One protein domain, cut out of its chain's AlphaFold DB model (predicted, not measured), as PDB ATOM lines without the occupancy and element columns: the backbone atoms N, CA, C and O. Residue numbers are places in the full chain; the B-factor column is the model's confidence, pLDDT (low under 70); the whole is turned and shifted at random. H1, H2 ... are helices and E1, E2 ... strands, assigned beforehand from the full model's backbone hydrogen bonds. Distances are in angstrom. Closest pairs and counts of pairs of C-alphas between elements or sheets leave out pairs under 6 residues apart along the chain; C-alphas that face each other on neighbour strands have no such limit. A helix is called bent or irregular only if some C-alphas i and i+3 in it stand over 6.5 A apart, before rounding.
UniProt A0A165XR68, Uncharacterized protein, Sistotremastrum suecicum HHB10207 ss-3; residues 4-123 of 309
ATOM      1  N   GLU A   4       7.543  18.563  35.503       79.38
ATOM      2  CA  GLU A   4       8.382  19.713  35.847       79.38
ATOM      3  C   GLU A   4       8.196  20.139  37.310       79.38
ATOM      4  O   GLU A   4       9.192  20.437  37.974       79.38
ATOM      5  N   PHE A   5       6.978  20.022  37.855       80.19
ATOM      6  CA  PHE A   5       6.704  20.256  39.277       80.19
ATOM      7  C   PHE A   5       7.597  19.430  40.224       80.19
ATOM      8  O   PHE A   5       7.925  19.907  41.311       80.19
ATOM      9  N   ALA A   6       8.005  18.214  39.837       77.69
ATOM     10  CA  ALA A   6       8.803  17.305  40.667       77.69
ATOM     11  C   ALA A   6      10.326  17.495  40.501       77.69
ATOM     12  O   ALA A   6      11.104  17.035  41.342       77.69
ATOM     13  N   ILE A   7      10.753  18.182  39.434       72.88
ATOM     14  CA  ILE A   7      12.166  18.396  39.073       72.88
ATOM     15  C   ILE A   7      12.677  19.756  39.574       72.88
ATOM     16  O   ILE A   7      13.865  19.894  39.870       72.88
ATOM     17  N   ALA A   8      11.808  20.766  39.693       62.47
ATOM     18  CA  ALA A   8      12.221  22.129  40.012       62.47
ATOM     19  C   ALA A   8      12.921  22.236  41.392       62.47
ATOM     20  O   ALA A   8      12.313  21.896  42.415       62.47
ATOM     21  N   PRO A   9      14.173  22.741  41.464       58.25
ATOM     22  CA  PRO A   9      14.855  22.995  42.727       58.25
ATOM     23  C   PRO A   9      14.217  24.221  43.384       58.25
ATOM     24  O   PRO A   9      14.568  25.364  43.095       58.25
ATOM     25  N   ALA A  10      13.222  23.988  44.233       61.47
ATOM     26  CA  ALA A  10      12.454  25.064  44.828       61.47
ATOM     27  C   ALA A  10      13.286  25.795  45.899       61.47
ATOM     28  O   ALA A  10      13.416  25.337  47.039       61.47
ATOM     29  N   TYR A  11      13.818  26.971  45.551       62.47
ATOM     30  CA  TYR A  11      14.047  28.038  46.527       62.47
ATOM     31  C   TYR A  11      12.679  28.573  46.939       62.47
ATOM     32  O   TYR A  11      12.178  29.556  46.402       62.47
ATOM     33  N   HIS A  12      12.035  27.850  47.845       70.62
ATOM     34  CA  HIS A  12      10.691  28.150  48.294       70.62
ATOM     35  C   HIS A  12      10.736  28.702  49.713       70.62
ATOM     36  O   HIS A  12      11.176  28.039  50.654       70.62
ATOM     37  N   THR A  13      10.318  29.956  49.841       77.75
ATOM     38  CA  THR A  13      10.172  30.635  51.127       77.75
ATOM     39  C   THR A  13       8.799  30.317  51.697       77.75
ATOM     40  O   THR A  13       7.793  30.450  50.996       77.75
ATOM     41  N   ALA A  14       8.756  29.938  52.975       81.19
ATOM     42  CA  ALA A  14       7.515  29.607  53.663       81.19
ATOM     43  C   ALA A  14       6.453  30.708  53.504       81.19
ATOM     44  O   ALA A  14       6.744  31.898  53.636       81.19
ATOM     45  N   GLY A  15       5.218  30.293  53.214       74.69
ATOM     46  CA  GLY A  15       4.069  31.184  53.036       74.69
ATOM     47  C   GLY A  15       3.863  31.713  51.612       74.69
ATOM     48  O   GLY A  15       2.759  32.158  51.303       74.69
ATOM     49  N   ASN A  16       4.858  31.607  50.729       85.69
ATOM     50  CA  ASN A  16       4.713  31.940  49.309       85.69
ATOM     51  C   ASN A  16       4.390  30.694  48.477       85.69
ATOM     52  O   ASN A  16       4.508  29.569  48.958       85.69
ATOM     53  N   PHE A  17       3.979  30.873  47.222       87.69
ATOM     54  CA  PHE A  17       3.930  29.753  46.282       87.69
ATOM     55  C   PHE A  17       5.342  29.386  45.795       87.69
ATOM     56  O   PHE A  17       6.189  30.279  45.708       87.69
ATOM     57  N   PRO A  18       5.600  28.108  45.455       87.19
ATOM     58  CA  PRO A  18       6.899  27.679  44.930       87.19
ATOM     59  C   PRO A  18       7.300  28.365  43.616       87.19
ATOM     60  O   PRO A  18       8.482  28.589  43.374       87.19
ATOM     61  N   ASP A  19       6.317  28.704  42.781       87.75
ATOM     62  CA  ASP A  19       6.484  29.342  41.476       87.75
ATOM     63  C   ASP A  19       5.177  30.084  41.079       87.75
ATOM     64  O   ASP A  19       4.155  29.944  41.769       87.75
ATOM     65  N   PRO A  20       5.166  30.906  40.006       88.81
ATOM     66  CA  PRO A  20       4.014  31.747  39.675       88.81
ATOM     67  C   PRO A  20       2.844  30.994  39.023       88.81
ATOM     68  O   PRO A  20       1.795  31.608  38.802       88.81
ATOM     69  N   PHE A  21       2.992  29.707  38.702       90.69
ATOM     70  CA  PHE A  21       1.961  28.891  38.056       90.69
ATOM     71  C   PHE A  21       1.060  28.170  39.057       90.69
ATOM     72  O   PHE A  21       0.024  27.633  38.661       90.69
ATOM     73  N   TRP A  22       1.405  28.174  40.345       90.94
ATOM     74  CA  TRP A  22       0.518  27.673  41.383       90.94
ATOM     75  C   TRP A  22      -0.601  28.656  41.712       90.94
ATOM     76  O   TRP A  22      -0.424  29.876  41.825       90.94
ATOM     77  N   ARG A  23      -1.782  28.087  41.926       90.75
ATOM     78  CA  ARG A  23      -2.967  28.779  42.418       90.75
ATOM     79  C   ARG A  23      -3.599  27.974  43.537       90.75
ATOM     80  O   ARG A  23      -3.639  26.745  43.491       90.75
ATOM     81  N   LYS A  24      -4.111  28.688  44.534       86.12
ATOM     82  CA  LYS A  24      -4.880  28.128  45.644       86.12
ATOM     83  C   LYS A  24      -6.364  28.226  45.336       86.12
ATOM     84  O   LYS A  24      -6.852  29.282  44.943       86.12
ATOM     85  N   TYR A  25      -7.072  27.146  45.611       75.56
ATOM     86  CA  TYR A  25      -8.510  27.038  45.464       75.56
ATOM     87  C   TYR A  25      -9.129  26.421  46.717       75.56
ATOM     88  O   TYR A  25      -8.444  25.898  47.600       75.56
ATOM     89  N   ILE A  26     -10.455  26.499  46.791       58.38
ATOM     90  CA  ILE A  26     -11.254  25.917  47.865       58.38
ATOM     91  C   ILE A  26     -12.176  24.885  47.227       58.38
ATOM     92  O   ILE A  26     -12.949  25.200  46.323       58.38
ATOM     93  N   HIS A  27     -12.070  23.638  47.672       57.47
ATOM     94  CA  HIS A  27     -12.991  22.582  47.274       57.47
ATOM     95  C   HIS A  27     -14.372  22.851  47.895       57.47
ATOM     96  O   HIS A  27     -14.426  23.360  49.016       57.47
ATOM     97  N   PRO A  28     -15.496  22.447  47.274       44.34
ATOM     98  CA  PRO A  28     -16.831  22.626  47.861       44.34
ATOM     99  C   PRO A  28     -17.003  22.055  49.282       44.34
ATOM    100  O   PRO A  28     -17.853  22.512  50.036       44.34
ATOM    101  N   SER A  29     -16.165  21.092  49.684       42.69
ATOM    102  CA  SER A  29     -16.137  20.551  51.060       42.69
ATOM    103  C   SER A  29     -15.390  21.432  52.076       42.69
ATOM    104  O   SER A  29     -15.241  21.036  53.229       42.69
ATOM    105  N   GLY A  30     -14.894  22.598  51.663       43.31
ATOM    106  CA  GLY A  30     -14.221  23.578  52.515       43.31
ATOM    107  C   GLY A  30     -12.721  23.355  52.721       43.31
ATOM    108  O   GLY A  30     -12.083  24.180  53.369       43.31
ATOM    109  N   TRP A  31     -12.136  22.285  52.177       53.25
ATOM    110  CA  TRP A  31     -10.685  22.090  52.219       53.25
ATOM    111  C   TRP A  31      -9.977  22.812  51.072       53.25
ATOM    112  O   TRP A  31     -10.534  23.020  49.990       53.25
ATOM    113  N   LEU A  32      -8.730  23.195  51.326       70.31
ATOM    114  CA  LEU A  32      -7.872  23.849  50.349       70.31
ATOM    115  C   LEU A  32      -7.289  22.823  49.382       70.31
ATOM    116  O   LEU A  32      -7.002  21.689  49.762       70.31
ATOM    117  N   TYR A  33      -7.093  23.242  48.140       80.56
ATOM    118  CA  TYR A  33      -6.264  22.519  47.188       80.56
ATOM    119  C   TYR A  33      -5.480  23.506  46.332       80.56
ATOM    120  O   TYR A  33      -5.817  24.690  46.237       80.56
ATOM    121  N   TYR A  34      -4.420  23.006  45.722       89.06
ATOM    122  CA  TYR A  34      -3.506  23.775  44.902       89.06
ATOM    123  C   TYR A  34      -3.441  23.160  43.516       89.06
ATOM    124  O   TYR A  34      -3.418  21.938  43.381       89.06
ATOM    125  N   ARG A  35      -3.418  24.008  42.491       90.25
ATOM    126  CA  ARG A  35      -3.309  23.590  41.093       90.25
ATOM    127  C   ARG A  35      -2.167  24.339  40.432       90.25
ATOM    128  O   ARG A  35      -2.082  25.561  40.555       90.25
ATOM    129  N   HIS A  36      -1.315  23.605  39.736       92.06
ATOM    130  CA  HIS A  36      -0.265  24.143  38.890       92.06
ATOM    131  C   HIS A  36      -0.826  24.304  37.476       92.06
ATOM    132  O   HIS A  36      -1.045  23.317  36.779       92.06
ATOM    133  N   GLU A  37      -1.062  25.538  37.031       88.06
ATOM    134  CA  GLU A  37      -1.805  25.816  35.791       88.06
ATOM    135  C   GLU A  37      -1.076  25.319  34.534       88.06
ATOM    136  O   GLU A  37      -1.702  24.772  33.630       88.06
ATOM    137  N   ARG A  38       0.253  25.466  34.492       86.75
ATOM    138  CA  ARG A  38       1.078  25.014  33.360       86.75
ATOM    139  C   ARG A  38       1.219  23.491  33.294       86.75
ATOM    140  O   ARG A  38       1.031  22.899  32.237       86.75
ATOM    141  N   ASP A  39       1.545  22.865  34.423       87.69
ATOM    142  CA  ASP A  39       1.855  21.438  34.479       87.69
ATOM    143  C   ASP A  39       0.613  20.565  34.675       87.69
ATOM    144  O   ASP A  39       0.737  19.352  34.544       87.69
ATOM    145  N   ARG A  40      -0.557  21.168  34.958       89.94
ATOM    146  CA  ARG A  40      -1.861  20.504  35.161       89.94
ATOM    147  C   ARG A  40      -1.857  19.491  36.308       89.94
ATOM    148  O   ARG A  40      -2.462  18.423  36.243       89.94
ATOM    149  N   VAL A  41      -1.165  19.860  37.379       91.31
ATOM    150  CA  VAL A  41      -1.024  19.063  38.601       91.31
ATOM    151  C   VAL A  41      -1.910  19.651  39.690       91.31
ATOM    152  O   VAL A  41      -1.915  20.866  39.887       91.31
ATOM    153  N   LEU A  42      -2.630  18.804  40.422       92.00
ATOM    154  CA  LEU A  42      -3.431  19.176  41.583       92.00
ATOM    155  C   LEU A  42      -2.912  18.478  42.828       92.00
ATOM    156  O   LEU A  42      -2.512  17.321  42.778       92.00
ATOM    157  N   THR A  43      -2.967  19.154  43.967       89.12
ATOM    158  CA  THR A  43      -2.645  18.536  45.252       89.12
ATOM    159  C   THR A  43      -3.413  19.183  46.396       89.12
ATOM    160  O   THR A  43      -3.724  20.373  46.367       89.12
ATOM    161  N   THR A  44      -3.721  18.399  47.425       84.81
ATOM    162  CA  THR A  44      -4.231  18.903  48.710       84.81
ATOM    163  C   THR A  44      -3.116  19.135  49.728       84.81
ATOM    164  O   THR A  44      -3.389  19.651  50.808       84.81
ATOM    165  N   VAL A  45      -1.876  18.749  49.405       85.75
ATOM    166  CA  VAL A  45      -0.689  18.988  50.235       85.75
ATOM    167  C   VAL A  45      -0.406  20.485  50.291       85.75
ATOM    168  O   VAL A  45      -0.569  21.189  49.290       85.75
ATOM    169  N   ASN A  46       0.000  20.994  51.452       85.00
ATOM    170  CA  ASN A  46       0.245  22.411  51.623       85.00
ATOM    171  C   ASN A  46       1.556  22.838  50.957       85.00
ATOM    172  O   ASN A  46       2.604  22.917  51.583       85.00
ATOM    173  N   ILE A  47       1.482  23.202  49.679       88.12
ATOM    174  CA  ILE A  47       2.663  23.598  48.903       88.12
ATOM    175  C   ILE A  47       3.291  24.929  49.340       88.12
ATOM    176  O   ILE A  47       4.319  25.307  48.795       88.12
ATOM    177  N   THR A  48       2.661  25.688  50.246       87.00
ATOM    178  CA  THR A  48       3.265  26.904  50.820       87.00
ATOM    179  C   THR A  48       4.178  26.592  52.006       87.00
ATOM    180  O   THR A  48       4.945  27.464  52.421       87.00
ATOM    181  N   ASP A  49       4.142  25.351  52.500       87.56
ATOM    182  CA  ASP A  49       5.136  24.780  53.398       87.56
ATOM    183  C   ASP A  49       6.268  24.133  52.567       87.56
ATOM    184  O   ASP A  49       6.018  23.188  51.806       87.56
ATOM    185  N   PRO A  50       7.516  24.626  52.682       88.50
ATOM    186  CA  PRO A  50       8.641  24.093  51.922       88.50
ATOM    187  C   PRO A  50       8.952  22.625  52.198       88.50
ATOM    188  O   PRO A  50       9.415  21.926  51.295       88.50
ATOM    189  N   ASP A  51       8.715  22.131  53.410       88.12
ATOM    190  CA  ASP A  51       9.051  20.756  53.768       88.12
ATOM    191  C   ASP A  51       7.995  19.771  53.259       88.12
ATOM    192  O   ASP A  51       8.355  18.716  52.715       88.12
ATOM    193  N   GLU A  52       6.710  20.135  53.324       88.62
ATOM    194  CA  GLU A  52       5.639  19.368  52.675       88.62
ATOM    195  C   GLU A  52       5.839  19.324  51.157       88.62
ATOM    196  O   GLU A  52       5.816  18.243  50.556       88.62
ATOM    197  N   PHE A  53       6.124  20.475  50.537       89.81
ATOM    198  CA  PHE A  53       6.333  20.549  49.095       89.81
ATOM    199  C   PHE A  53       7.550  19.731  48.648       89.81
ATOM    200  O   PHE A  53       7.444  18.917  47.731       89.81
ATOM    201  N   ARG A  54       8.690  19.830  49.346       88.19
ATOM    202  CA  ARG A  54       9.877  18.997  49.060       88.19
ATOM    203  C   ARG A  54       9.610  17.510  49.228       88.19
ATOM    204  O   ARG A  54      10.249  16.692  48.565       88.19
ATOM    205  N   THR A  55       8.753  17.131  50.171       89.12
ATOM    206  CA  THR A  55       8.381  15.728  50.389       89.12
ATOM    207  C   THR A  55       7.520  15.221  49.238       89.12
ATOM    208  O   THR A  55       7.792  14.146  48.702       89.12
ATOM    209  N   LEU A  56       6.556  16.028  48.789       89.69
ATOM    210  CA  LEU A  56       5.756  15.749  47.600       89.69
ATOM    211  C   LEU A  56       6.638  15.619  46.347       89.69
ATOM    212  O   LEU A  56       6.541  14.626  45.633       89.69
ATOM    213  N   GLN A  57       7.552  16.564  46.113       88.75
ATOM    214  CA  GLN A  57       8.475  16.509  44.977       88.75
ATOM    215  C   GLN A  57       9.353  15.254  45.015       88.75
ATOM    216  O   GLN A  57       9.488  14.574  44.007       88.75
ATOM    217  N   ARG A  58       9.921  14.901  46.178       87.12
ATOM    218  CA  ARG A  58      10.738  13.683  46.331       87.12
ATOM    219  C   ARG A  58       9.963  12.407  46.002       87.12
ATOM    220  O   ARG A  58      10.532  11.530  45.368       87.12
ATOM    221  N   ARG A  59       8.683  12.315  46.386       87.44
ATOM    222  CA  ARG A  59       7.830  11.147  46.092       87.44
ATOM    223  C   ARG A  59       7.635  10.920  44.592       87.44
ATOM    224  O   ARG A  59       7.540   9.768  44.174       87.44
ATOM    225  N   HIS A  60       7.573  12.002  43.817       87.88
ATOM    226  CA  HIS A  60       7.220  11.977  42.392       87.88
ATOM    227  C   HIS A  60       8.396  12.271  41.454       87.88
ATOM    228  O   HIS A  60       8.241  12.192  40.241       87.88
ATOM    229  N   ARG A  61       9.583  12.573  41.997       82.50
ATOM    230  CA  ARG A  61      10.805  12.860  41.229       82.50
ATOM    231  C   ARG A  61      11.185  11.711  40.300       82.50
ATOM    232  O   ARG A  61      11.540  11.949  39.151       82.50
ATOM    233  N   ASP A  62      11.084  10.488  40.810       72.50
ATOM    234  CA  ASP A  62      11.530   9.282  40.113       72.50
ATOM    235  C   ASP A  62      10.408   8.638  39.279       72.50
ATOM    236  O   ASP A  62      10.609   7.591  38.669       72.50
ATOM    237  N   ALA A  63       9.234   9.276  39.179       69.38
ATOM    238  CA  ALA A  63       8.109   8.815  38.357       69.38
ATOM    239  C   ALA A  63       8.313   9.088  36.847       69.38
ATOM    240  O   ALA A  63       7.346   9.245  36.104       69.38
ATOM    241  N   GLY A  64       9.575   9.150  36.403       62.66
ATOM    242  CA  GLY A  64      10.028   9.636  35.099       62.66
ATOM    243  C   GLY A  64       9.178   9.137  33.938       62.66
ATOM    244  O   GLY A  64       8.455   9.922  33.349       62.66
ATOM    245  N   ASP A  65       9.175   7.848  33.631       69.44
ATOM    246  CA  ASP A  65       8.510   7.358  32.408       69.44
ATOM    247  C   ASP A  65       6.992   7.168  32.573       69.44
ATOM    248  O   ASP A  65       6.263   6.933  31.613       69.44
ATOM    249  N   VAL A  66       6.485   7.294  33.802       76.00
ATOM    250  CA  VAL A  66       5.091   6.987  34.151       76.00
ATOM    251  C   VAL A  66       4.118   8.033  33.604       76.00
ATOM    252  O   VAL A  66       2.960   7.716  33.318       76.00
ATOM    253  N   PHE A  67       4.584   9.273  33.445       83.62
ATOM    254  CA  PHE A  67       3.784  10.394  32.946       83.62
ATOM    255  C   PHE A  67       3.976  10.667  31.449       83.62
ATOM    256  O   PHE A  67       3.354  11.593  30.921       83.62
ATOM    257  N   ASP A  68       4.836   9.906  30.768       86.62
ATOM    258  CA  ASP A  68       5.047  10.074  29.332       86.62
ATOM    259  C   ASP A  68       3.916   9.461  28.529       86.62
ATOM    260  O   ASP A  68       3.535   8.307  28.728       86.62
ATOM    261  N   PHE A  69       3.414  10.243  27.575       89.00
ATOM    262  CA  PHE A  69       2.394   9.761  26.664       89.00
ATOM    263  C   PHE A  69       2.931   8.563  25.866       89.00
ATOM    264  O   PHE A  69       3.983   8.691  25.228       89.00
ATOM    265  N   PRO A  70       2.246   7.404  25.869       89.94
ATOM    266  CA  PRO A  70       2.780   6.217  25.219       89.94
ATOM    267  C   PRO A  70       2.881   6.413  23.703       89.94
ATOM    268  O   PRO A  70       1.983   6.965  23.072       89.94
ATOM    269  N   SER A  71       3.952   5.902  23.094       88.44
ATOM    270  CA  SER A  71       4.177   5.999  21.640       88.44
ATOM    271  C   SER A  71       3.329   5.028  20.803       88.44
ATOM    272  O   SER A  71       3.504   4.950  19.590       88.44
ATOM    273  N   ASP A  72       2.435   4.261  21.432       89.44
ATOM    274  CA  ASP A  72       1.526   3.345  20.740       89.44
ATOM    275  C   ASP A  72       0.498   4.144  19.920       89.44
ATOM    276  O   ASP A  72      -0.250   4.970  20.450       89.44
ATOM    277  N   GLY A  73       0.448   3.874  18.611       88.50
ATOM    278  CA  GLY A  73      -0.431   4.562  17.664       88.50
ATOM    279  C   GLY A  73      -1.924   4.447  17.992       88.50
ATOM    280  O   GLY A  73      -2.707   5.300  17.576       88.50
ATOM    281  N   ARG A  74      -2.332   3.447  18.786       91.75
ATOM    282  CA  ARG A  74      -3.718   3.313  19.268       91.75
ATOM    283  C   ARG A  74      -4.150   4.485  20.149       91.75
ATOM    284  O   ARG A  74      -5.335   4.800  20.186       91.75
ATOM    285  N   PHE A  75      -3.210   5.151  20.824       91.56
ATOM    286  CA  PHE A  75      -3.512   6.270  21.717       91.56
ATOM    287  C   PHE A  75      -3.397   7.641  21.048       91.56
ATOM    288  O   PHE A  75      -3.792   8.639  21.645       91.56
ATOM    289  N   THR A  76      -2.905   7.724  19.807       91.50
ATOM    290  CA  THR A  76      -2.731   8.995  19.083       91.50
ATOM    291  C   THR A  76      -3.972   9.905  19.091       91.50
ATOM    292  O   THR A  76      -3.785  11.109  19.285       91.50
ATOM    293  N   PRO A  77      -5.219   9.400  18.966       90.00
ATOM    294  CA  PRO A  77      -6.413  10.247  19.043       90.00
ATOM    295  C   PRO A  77      -6.559  11.011  20.370       90.00
ATOM    296  O   PRO A  77      -7.061  12.134  20.376       90.00
ATOM    297  N   TYR A  78      -6.072  10.455  21.484       88.88
ATOM    298  CA  TYR A  78      -6.201  11.059  22.816       88.88
ATOM    299  C   TYR A  78      -5.090  12.057  23.141       88.88
ATOM    300  O   TYR A  78      -5.183  12.751  24.149       88.88
ATOM    301  N   LEU A  79      -4.055  12.188  22.302       89.81
ATOM    302  CA  LEU A  79      -2.945  13.114  22.553       89.81
ATOM    303  C   LEU A  79      -3.415  14.577  22.638       89.81
ATOM    304  O   LEU A  79      -2.862  15.361  23.407       89.81
ATOM    305  N   GLY A  80      -4.441  14.949  21.864       87.69
ATOM    306  CA  GLY A  80      -5.064  16.270  21.961       87.69
ATOM    307  C   GLY A  80      -5.641  16.509  23.357       87.69
ATOM    308  O   GLY A  80      -5.165  17.395  24.064       87.69
ATOM    309  N   ALA A  81      -6.579  15.650  23.772       85.50
ATOM    310  CA  ALA A  81      -7.242  15.709  25.078       85.50
ATOM    311  C   ALA A  81      -6.255  15.596  26.251       85.50
ATOM    312  O   ALA A  81      -6.366  16.332  27.227       85.50
ATOM    313  N   PHE A  82      -5.231  14.749  26.134       88.88
ATOM    314  CA  PHE A  82      -4.152  14.642  27.116       88.88
ATOM    315  C   PHE A  82      -3.462  15.991  27.367       88.88
ATOM    316  O   PHE A  82      -3.148  16.335  28.505       88.88
ATOM    317  N   ASN A  83      -3.260  16.783  26.312       87.06
ATOM    318  CA  ASN A  83      -2.609  18.083  26.415       87.06
ATOM    319  C   ASN A  83      -3.562  19.226  26.813       87.06
ATOM    320  O   ASN A  83      -3.085  20.254  27.303       87.06
ATOM    321  N   SER A  84      -4.877  19.092  26.586       83.44
ATOM    322  CA  SER A  84      -5.874  20.161  26.786       83.44
ATOM    323  C   SER A  84      -6.805  19.965  27.979       83.44
ATOM    324  O   SER A  84      -7.116  20.946  28.656       83.44
ATOM    325  N   ASP A  85      -7.152  18.733  28.332       82.44
ATOM    326  CA  ASP A  85      -8.280  18.422  29.222       82.44
ATOM    327  C   ASP A  85      -7.922  17.445  30.343       82.44
ATOM    328  O   ASP A  85      -8.766  17.133  31.181       82.44
ATOM    329  N   TRP A  86      -6.687  16.947  30.373       88.94
ATOM    330  CA  TRP A  86      -6.253  16.008  31.400       88.94
ATOM    331  C   TRP A  86      -5.459  16.699  32.498       88.94
ATOM    332  O   TRP A  86      -4.766  17.702  32.276       88.94
ATOM    333  N   GLU A  87      -5.583  16.136  33.693       91.62
ATOM    334  CA  GLU A  87      -4.903  16.572  34.901       91.62
ATOM    335  C   GLU A  87      -4.432  15.370  35.723       91.62
ATOM    336  O   GLU A  87      -4.917  14.247  35.567       91.62
ATOM    337  N   ILE A  88      -3.498  15.614  36.639       91.12
ATOM    338  CA  ILE A  88      -3.040  14.610  37.598       91.12
ATOM    339  C   ILE A  88      -3.203  15.139  39.019       91.12
ATOM    340  O   ILE A  88      -2.734  16.227  39.349       91.12
ATOM    341  N   THR A  89      -3.873  14.374  39.877       91.00
ATOM    342  CA  THR A  89      -3.853  14.640  41.320       91.00
ATOM    343  C   THR A  89      -2.678  13.906  41.934       91.00
ATOM    344  O   THR A  89      -2.515  12.717  41.685       91.00
ATOM    345  N   VAL A  90      -1.886  14.591  42.750       91.12
ATOM    346  CA  VAL A  90      -0.734  14.031  43.459       91.12
ATOM    347  C   VAL A  90      -0.838  14.316  44.952       91.12
ATOM    348  O   VAL A  90      -1.248  15.401  45.376       91.12
ATOM    349  N   ASP A  91      -0.425  13.357  45.767       89.31
ATOM    350  CA  ASP A  91      -0.255  13.525  47.206       89.31
ATOM    351  C   ASP A  91       0.947  12.701  47.707       89.31
ATOM    352  O   ASP A  91       1.787  12.250  46.923       89.31
ATOM    353  N   HIS A  92       1.081  12.545  49.025       85.94
ATOM    354  CA  HIS A  92       2.154  11.739  49.616       85.94
ATOM    355  C   HIS A  92       1.969  10.226  49.417       85.94
ATOM    356  O   HIS A  92       2.934   9.474  49.547       85.94
ATOM    357  N   THR A  93       0.752   9.773  49.117       86.00
ATOM    358  CA  THR A  93       0.413   8.359  48.925       86.00
ATOM    359  C   THR A  93       0.672   7.916  47.490       86.00
ATOM    360  O   THR A  93       1.266   6.858  47.283       86.00
ATOM    361  N   GLY A  94       0.348   8.756  46.509       88.56
ATOM    362  CA  GLY A  94       0.500   8.420  45.103       88.56
ATOM    363  C   GLY A  94      -0.028   9.502  44.174       88.56
ATOM    364  O   GLY A  94      -0.090  10.685  44.527       88.56
ATOM    365  N   TYR A  95      -0.381   9.090  42.963       90.56
ATOM    366  CA  TYR A  95      -0.978   9.956  41.958       90.56
ATOM    367  C   TYR A  95      -2.222   9.327  41.321       90.56
ATOM    368  O   TYR A  95      -2.453   8.121  41.412       90.56
ATOM    369  N   ARG A  96      -3.048  10.149  40.670       91.31
ATOM    370  CA  ARG A  96      -4.247   9.712  39.949       91.31
ATOM    371  C   ARG A  96      -4.502  10.570  38.719       91.31
ATOM    372  O   ARG A  96      -4.533  11.795  38.821       91.31
ATOM    373  N   TRP A  97      -4.760   9.919  37.590       89.88
ATOM    374  CA  TRP A  97      -5.168  10.571  36.347       89.88
ATOM    375  C   TRP A  97      -6.617  11.043  36.393       89.88
ATOM    376  O   TRP A  97      -7.489  10.348  36.922       89.88
ATOM    377  N   ILE A  98      -6.869  12.214  35.819       86.56
ATOM    378  CA  ILE A  98      -8.197  12.796  35.663       86.56
ATOM    379  C   ILE A  98      -8.367  13.203  34.205       86.56
ATOM    380  O   ILE A  98      -7.620  14.033  33.693       86.56
ATOM    381  N   ASP A  99      -9.381  12.631  33.568       83.56
ATOM    382  CA  ASP A  99      -9.840  12.989  32.235       83.56
ATOM    383  C   ASP A  99     -11.155  13.762  32.365       83.56
ATOM    384  O   ASP A  99     -12.213  13.192  32.656       83.56
ATOM    385  N   HIS A 100     -11.089  15.081  32.169       76.44
ATOM    386  CA  HIS A 100     -12.274  15.931  32.253       76.44
ATOM    387  C   HIS A 100     -13.194  15.784  31.042       76.44
ATOM    388  O   HIS A 100     -14.401  15.969  31.198       76.44
ATOM    389  N   ALA A 101     -12.666  15.410  29.872       72.69
ATOM    390  CA  ALA A 101     -13.459  15.243  28.655       72.69
ATOM    391  C   ALA A 101     -14.445  14.072  28.792       72.69
ATOM    392  O   ALA A 101     -15.599  14.176  28.380       72.69
ATOM    393  N   HIS A 102     -14.016  12.997  29.456       70.31
ATOM    394  CA  HIS A 102     -14.843  11.810  29.704       70.31
ATOM    395  C   HIS A 102     -15.374  11.719  31.144       70.31
ATOM    396  O   HIS A 102     -16.039  10.747  31.503       70.31
ATOM    397  N   ALA A 103     -15.095  12.727  31.980       68.88
ATOM    398  CA  ALA A 103     -15.414  12.754  33.408       68.88
ATOM    399  C   ALA A 103     -15.004  11.458  34.140       68.88
ATOM    400  O   ALA A 103     -15.766  10.911  34.950       68.88
ATOM    401  N   PHE A 104     -13.799  10.980  33.829       75.12
ATOM    402  CA  PHE A 104     -13.240   9.715  34.287       75.12
ATOM    403  C   PHE A 104     -11.993   9.960  35.143       75.12
ATOM    404  O   PHE A 104     -11.209  10.873  34.886       75.12
ATOM    405  N   ALA A 105     -11.810   9.152  36.185       81.25
ATOM    406  CA  ALA A 105     -10.649   9.225  37.062       81.25
ATOM    407  C   ALA A 105     -10.058   7.829  37.250       81.25
ATOM    408  O   ALA A 105     -10.798   6.859  37.411       81.25
ATOM    409  N   GLY A 106      -8.731   7.748  37.220       81.38
ATOM    410  CA  GLY A 106      -8.006   6.487  37.305       81.38
ATOM    411  C   GLY A 106      -7.912   5.933  38.723       81.38
ATOM    412  O   GLY A 106      -8.363   6.539  39.701       81.38
ATOM    413  N   GLU A 107      -7.267   4.781  38.844       84.81
ATOM    414  CA  GLU A 107      -6.850   4.242  40.138       84.81
ATOM    415  C   GLU A 107      -5.594   4.963  40.663       84.81
ATOM    416  O   GLU A 107      -4.950   5.737  39.949       84.81
ATOM    417  N   ILE A 108      -5.272   4.761  41.945       86.00
ATOM    418  CA  ILE A 108      -4.042   5.312  42.537       86.00
ATOM    419  C   ILE A 108      -2.843   4.591  41.925       86.00
ATOM    420  O   ILE A 108      -2.848   3.366  41.841       86.00
ATOM    421  N   ASP A 109      -1.830   5.354  41.521       89.12
ATOM    422  CA  ASP A 109      -0.592   4.869  40.909       89.12
ATOM    423  C   ASP A 109      -0.828   4.012  39.644       89.12
ATOM    424  O   ASP A 109      -0.008   3.178  39.258       89.12
ATOM    425  N   GLN A 110      -1.956   4.235  38.956       88.94
ATOM    426  CA  GLN A 110      -2.250   3.592  37.678       88.94
ATOM    427  C   GLN A 110      -1.310   4.118  36.586       88.94
ATOM    428  O   GLN A 110      -1.101   5.326  36.444       88.94
ATOM    429  N   THR A 111      -0.746   3.232  35.769       90.81
ATOM    430  CA  THR A 111       0.082   3.646  34.626       90.81
ATOM    431  C   THR A 111      -0.760   4.373  33.576       90.81
ATOM    432  O   THR A 111      -1.941   4.066  33.396       90.81
ATOM    433  N   LEU A 112      -0.158   5.317  32.845       90.44
ATOM    434  CA  LEU A 112      -0.874   6.070  31.809       90.44
ATOM    435  C   LEU A 112      -1.455   5.154  30.719       90.44
ATOM    436  O   LEU A 112      -2.585   5.355  30.289       90.44
ATOM    437  N   THR A 113      -0.735   4.098  30.329       91.88
ATOM    438  CA  THR A 113      -1.232   3.085  29.382       91.88
ATOM    439  C   THR A 113      -2.494   2.387  29.892       91.88
ATOM    440  O   THR A 113      -3.487   2.327  29.177       91.88
ATOM    441  N   SER A 114      -2.491   1.911  31.143       90.69
ATOM    442  CA  SER A 114      -3.663   1.247  31.730       90.69
ATOM    443  C   SER A 114      -4.851   2.203  31.881       90.69
ATOM    444  O   SER A 114      -6.008   1.807  31.704       90.69
ATOM    445  N   PHE A 115      -4.573   3.472  32.188       90.25
ATOM    446  CA  PHE A 115      -5.599   4.503  32.243       90.25
ATOM    447  C   PHE A 115      -6.206   4.762  30.858       90.25
ATOM    448  O   PHE A 115      -7.426   4.752  30.729       90.25
ATOM    449  N   LEU A 116      -5.386   4.891  29.812       91.00
ATOM    450  CA  LEU A 116      -5.843   5.042  28.427       91.00
ATOM    451  C   LEU A 116      -6.672   3.843  27.945       91.00
ATOM    452  O   LEU A 116      -7.722   4.040  27.342       91.00
ATOM    453  N   ASP A 117      -6.265   2.611  28.264       90.69
ATOM    454  CA  ASP A 117      -7.067   1.413  27.972       90.69
ATOM    455  C   ASP A 117      -8.443   1.473  28.657       90.69
ATOM    456  O   ASP A 117      -9.458   1.049  28.097       90.69
ATOM    457  N   SER A 118      -8.493   2.032  29.870       86.94
ATOM    458  CA  SER A 118      -9.748   2.261  30.588       86.94
ATOM    459  C   SER A 118     -10.590   3.335  29.894       86.94
ATOM    460  O   SER A 118     -11.773   3.103  29.662       86.94
ATOM    461  N   VAL A 119      -9.988   4.460  29.493       85.31
ATOM    462  CA  VAL A 119     -10.667   5.528  28.740       85.31
ATOM    463  C   VAL A 119     -11.275   4.974  27.453       85.31
ATOM    464  O   VAL A 119     -12.474   5.130  27.262       85.31
ATOM    465  N   ILE A 120     -10.521   4.223  26.641       87.94
ATOM    466  CA  ILE A 120     -11.029   3.569  25.419       87.94
ATOM    467  C   ILE A 120     -12.216   2.652  25.738       87.94
ATOM    468  O   ILE A 120     -13.225   2.640  25.036       87.94
ATOM    469  N   ARG A 121     -12.125   1.862  26.814       83.44
ATOM    470  CA  ARG A 121     -13.197   0.934  27.210       83.44
ATOM    471  C   ARG A 121     -14.497   1.652  27.599       83.44
ATOM    472  O   ARG A 121     -15.577   1.056  27.450       83.44
ATOM    473  N   PHE A 122     -14.380   2.860  28.148       73.19
ATOM    474  CA  PHE A 122     -15.486   3.703  28.605       73.19
ATOM    475  C   PHE A 122     -15.894   4.785  27.591       73.19
ATOM    476  O   PHE A 122     -16.931   5.425  27.773       73.19
ATOM    477  N   GLU A 123     -15.141   4.960  26.508       74.62
ATOM    478  CA  GLU A 123     -15.454   5.896  25.434       74.62
ATOM    479  C   GLU A 123     -16.795   5.533  24.782       74.62
ATOM    480  O   GLU A 123     -17.107   4.366  24.538       74.62
TER     481      GLU A 123
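What this domain is: This is residues 4 to 123 of the 309 residues of an uncharacterized protein of Sistotremastrum suecicum HHB10207 ss-3 (UniProt A0A165XR68). A strongly twisted sheet of five short strands runs through the middle, and the helices gather round it in two loose groups. H2, with H1 packed on it, lies toward one end of the long axis; H4 and H5 lie toward the other, nearly crosswise, with little H3 on the chain between H2 and H4. The 120 printed residues run H1 E1 E2 E3 H2 H3 H4 E4 E5 H5, and the mixed sheet has the order E1, E2, E3, E4, E5, with E3 and E4 parallel and the other neighbours antiparallel. The class is mixed, helices and strands; the whole is compact, with a radius of gyration of the C-alphas of 14.9 A, and spans 45 by 32 by 24 A.

Where its parts are: Find C-alpha 4 at (8.382, 19.713, 35.847), where H1, residues 4 to 7, begins. Go on to E1, residues 22 to 26, 13.6 A long, E2, residues 32 to 36, 13.8 A, and E3, residues 41 to 43. Next come H2, residues 50 to 61, 15.7 A, H3, residues 64 to 67, and H4, residues 73 to 84, 18.9 A. H3 is irregular, but only just: C-alphas 64 and 67 are 6.6 A apart. H4 is irregular too, with C-alphas 74 and 77 at 7.4 A. E4, residues 86 to 90, 13.4 A, and E5, residues 95 to 99, 13.5 A, lead to H5, residues 112 to 122, 15.1 A, which ends at C-alpha 122, (-15.486, 3.703, 28.605).

How they stand to each other: Look first at E1, E2 and E3, a meander, each strand the antiparallel neighbour of the one before; N 23 and O 35 are 2.9 A apart, N 36 and O 41 2.8 A. E3, then H2, H3 and H4, then E4 form a strand-helix-strand unit, two parallel neighbour strands with helices between; N 42 and O 88 are 2.8 A apart. E4 and E5 are a hairpin, with N 87 and O 98 at 2.9 A. H2 only grazes the sheet with residues 53 to 60, H4 with 78 to 84, H5 with 112 to 119. H1 touches H2, whose residues 56 to 61 alone take part; their closest C-alphas, Ala 6 and Gln 57, are 4.4 A apart. H4 and H5 are close but not clearly touching, Phe 75 and Leu 116 having the closest C-alphas, 7.2 A apart; their lines are about perpendicular, at 86 degrees. Every O i to N i+4 pair is within hydrogen-bond range in H2 and H5; H4 has 3 of 8, beside 6 of 9 O i to N i+3 pairs, and H1 and H3 are too short for an i+4 pair.

The domain as a whole: The two C-alphas farthest apart, Ala 14 and Arg 74, are 44.7 A apart. The printed part has no cut; the links H1 to E1 and E5 to H5 are long. Confidence is under 70 at residues 8 to 11, 26 to 31, 63 to 65 and 103.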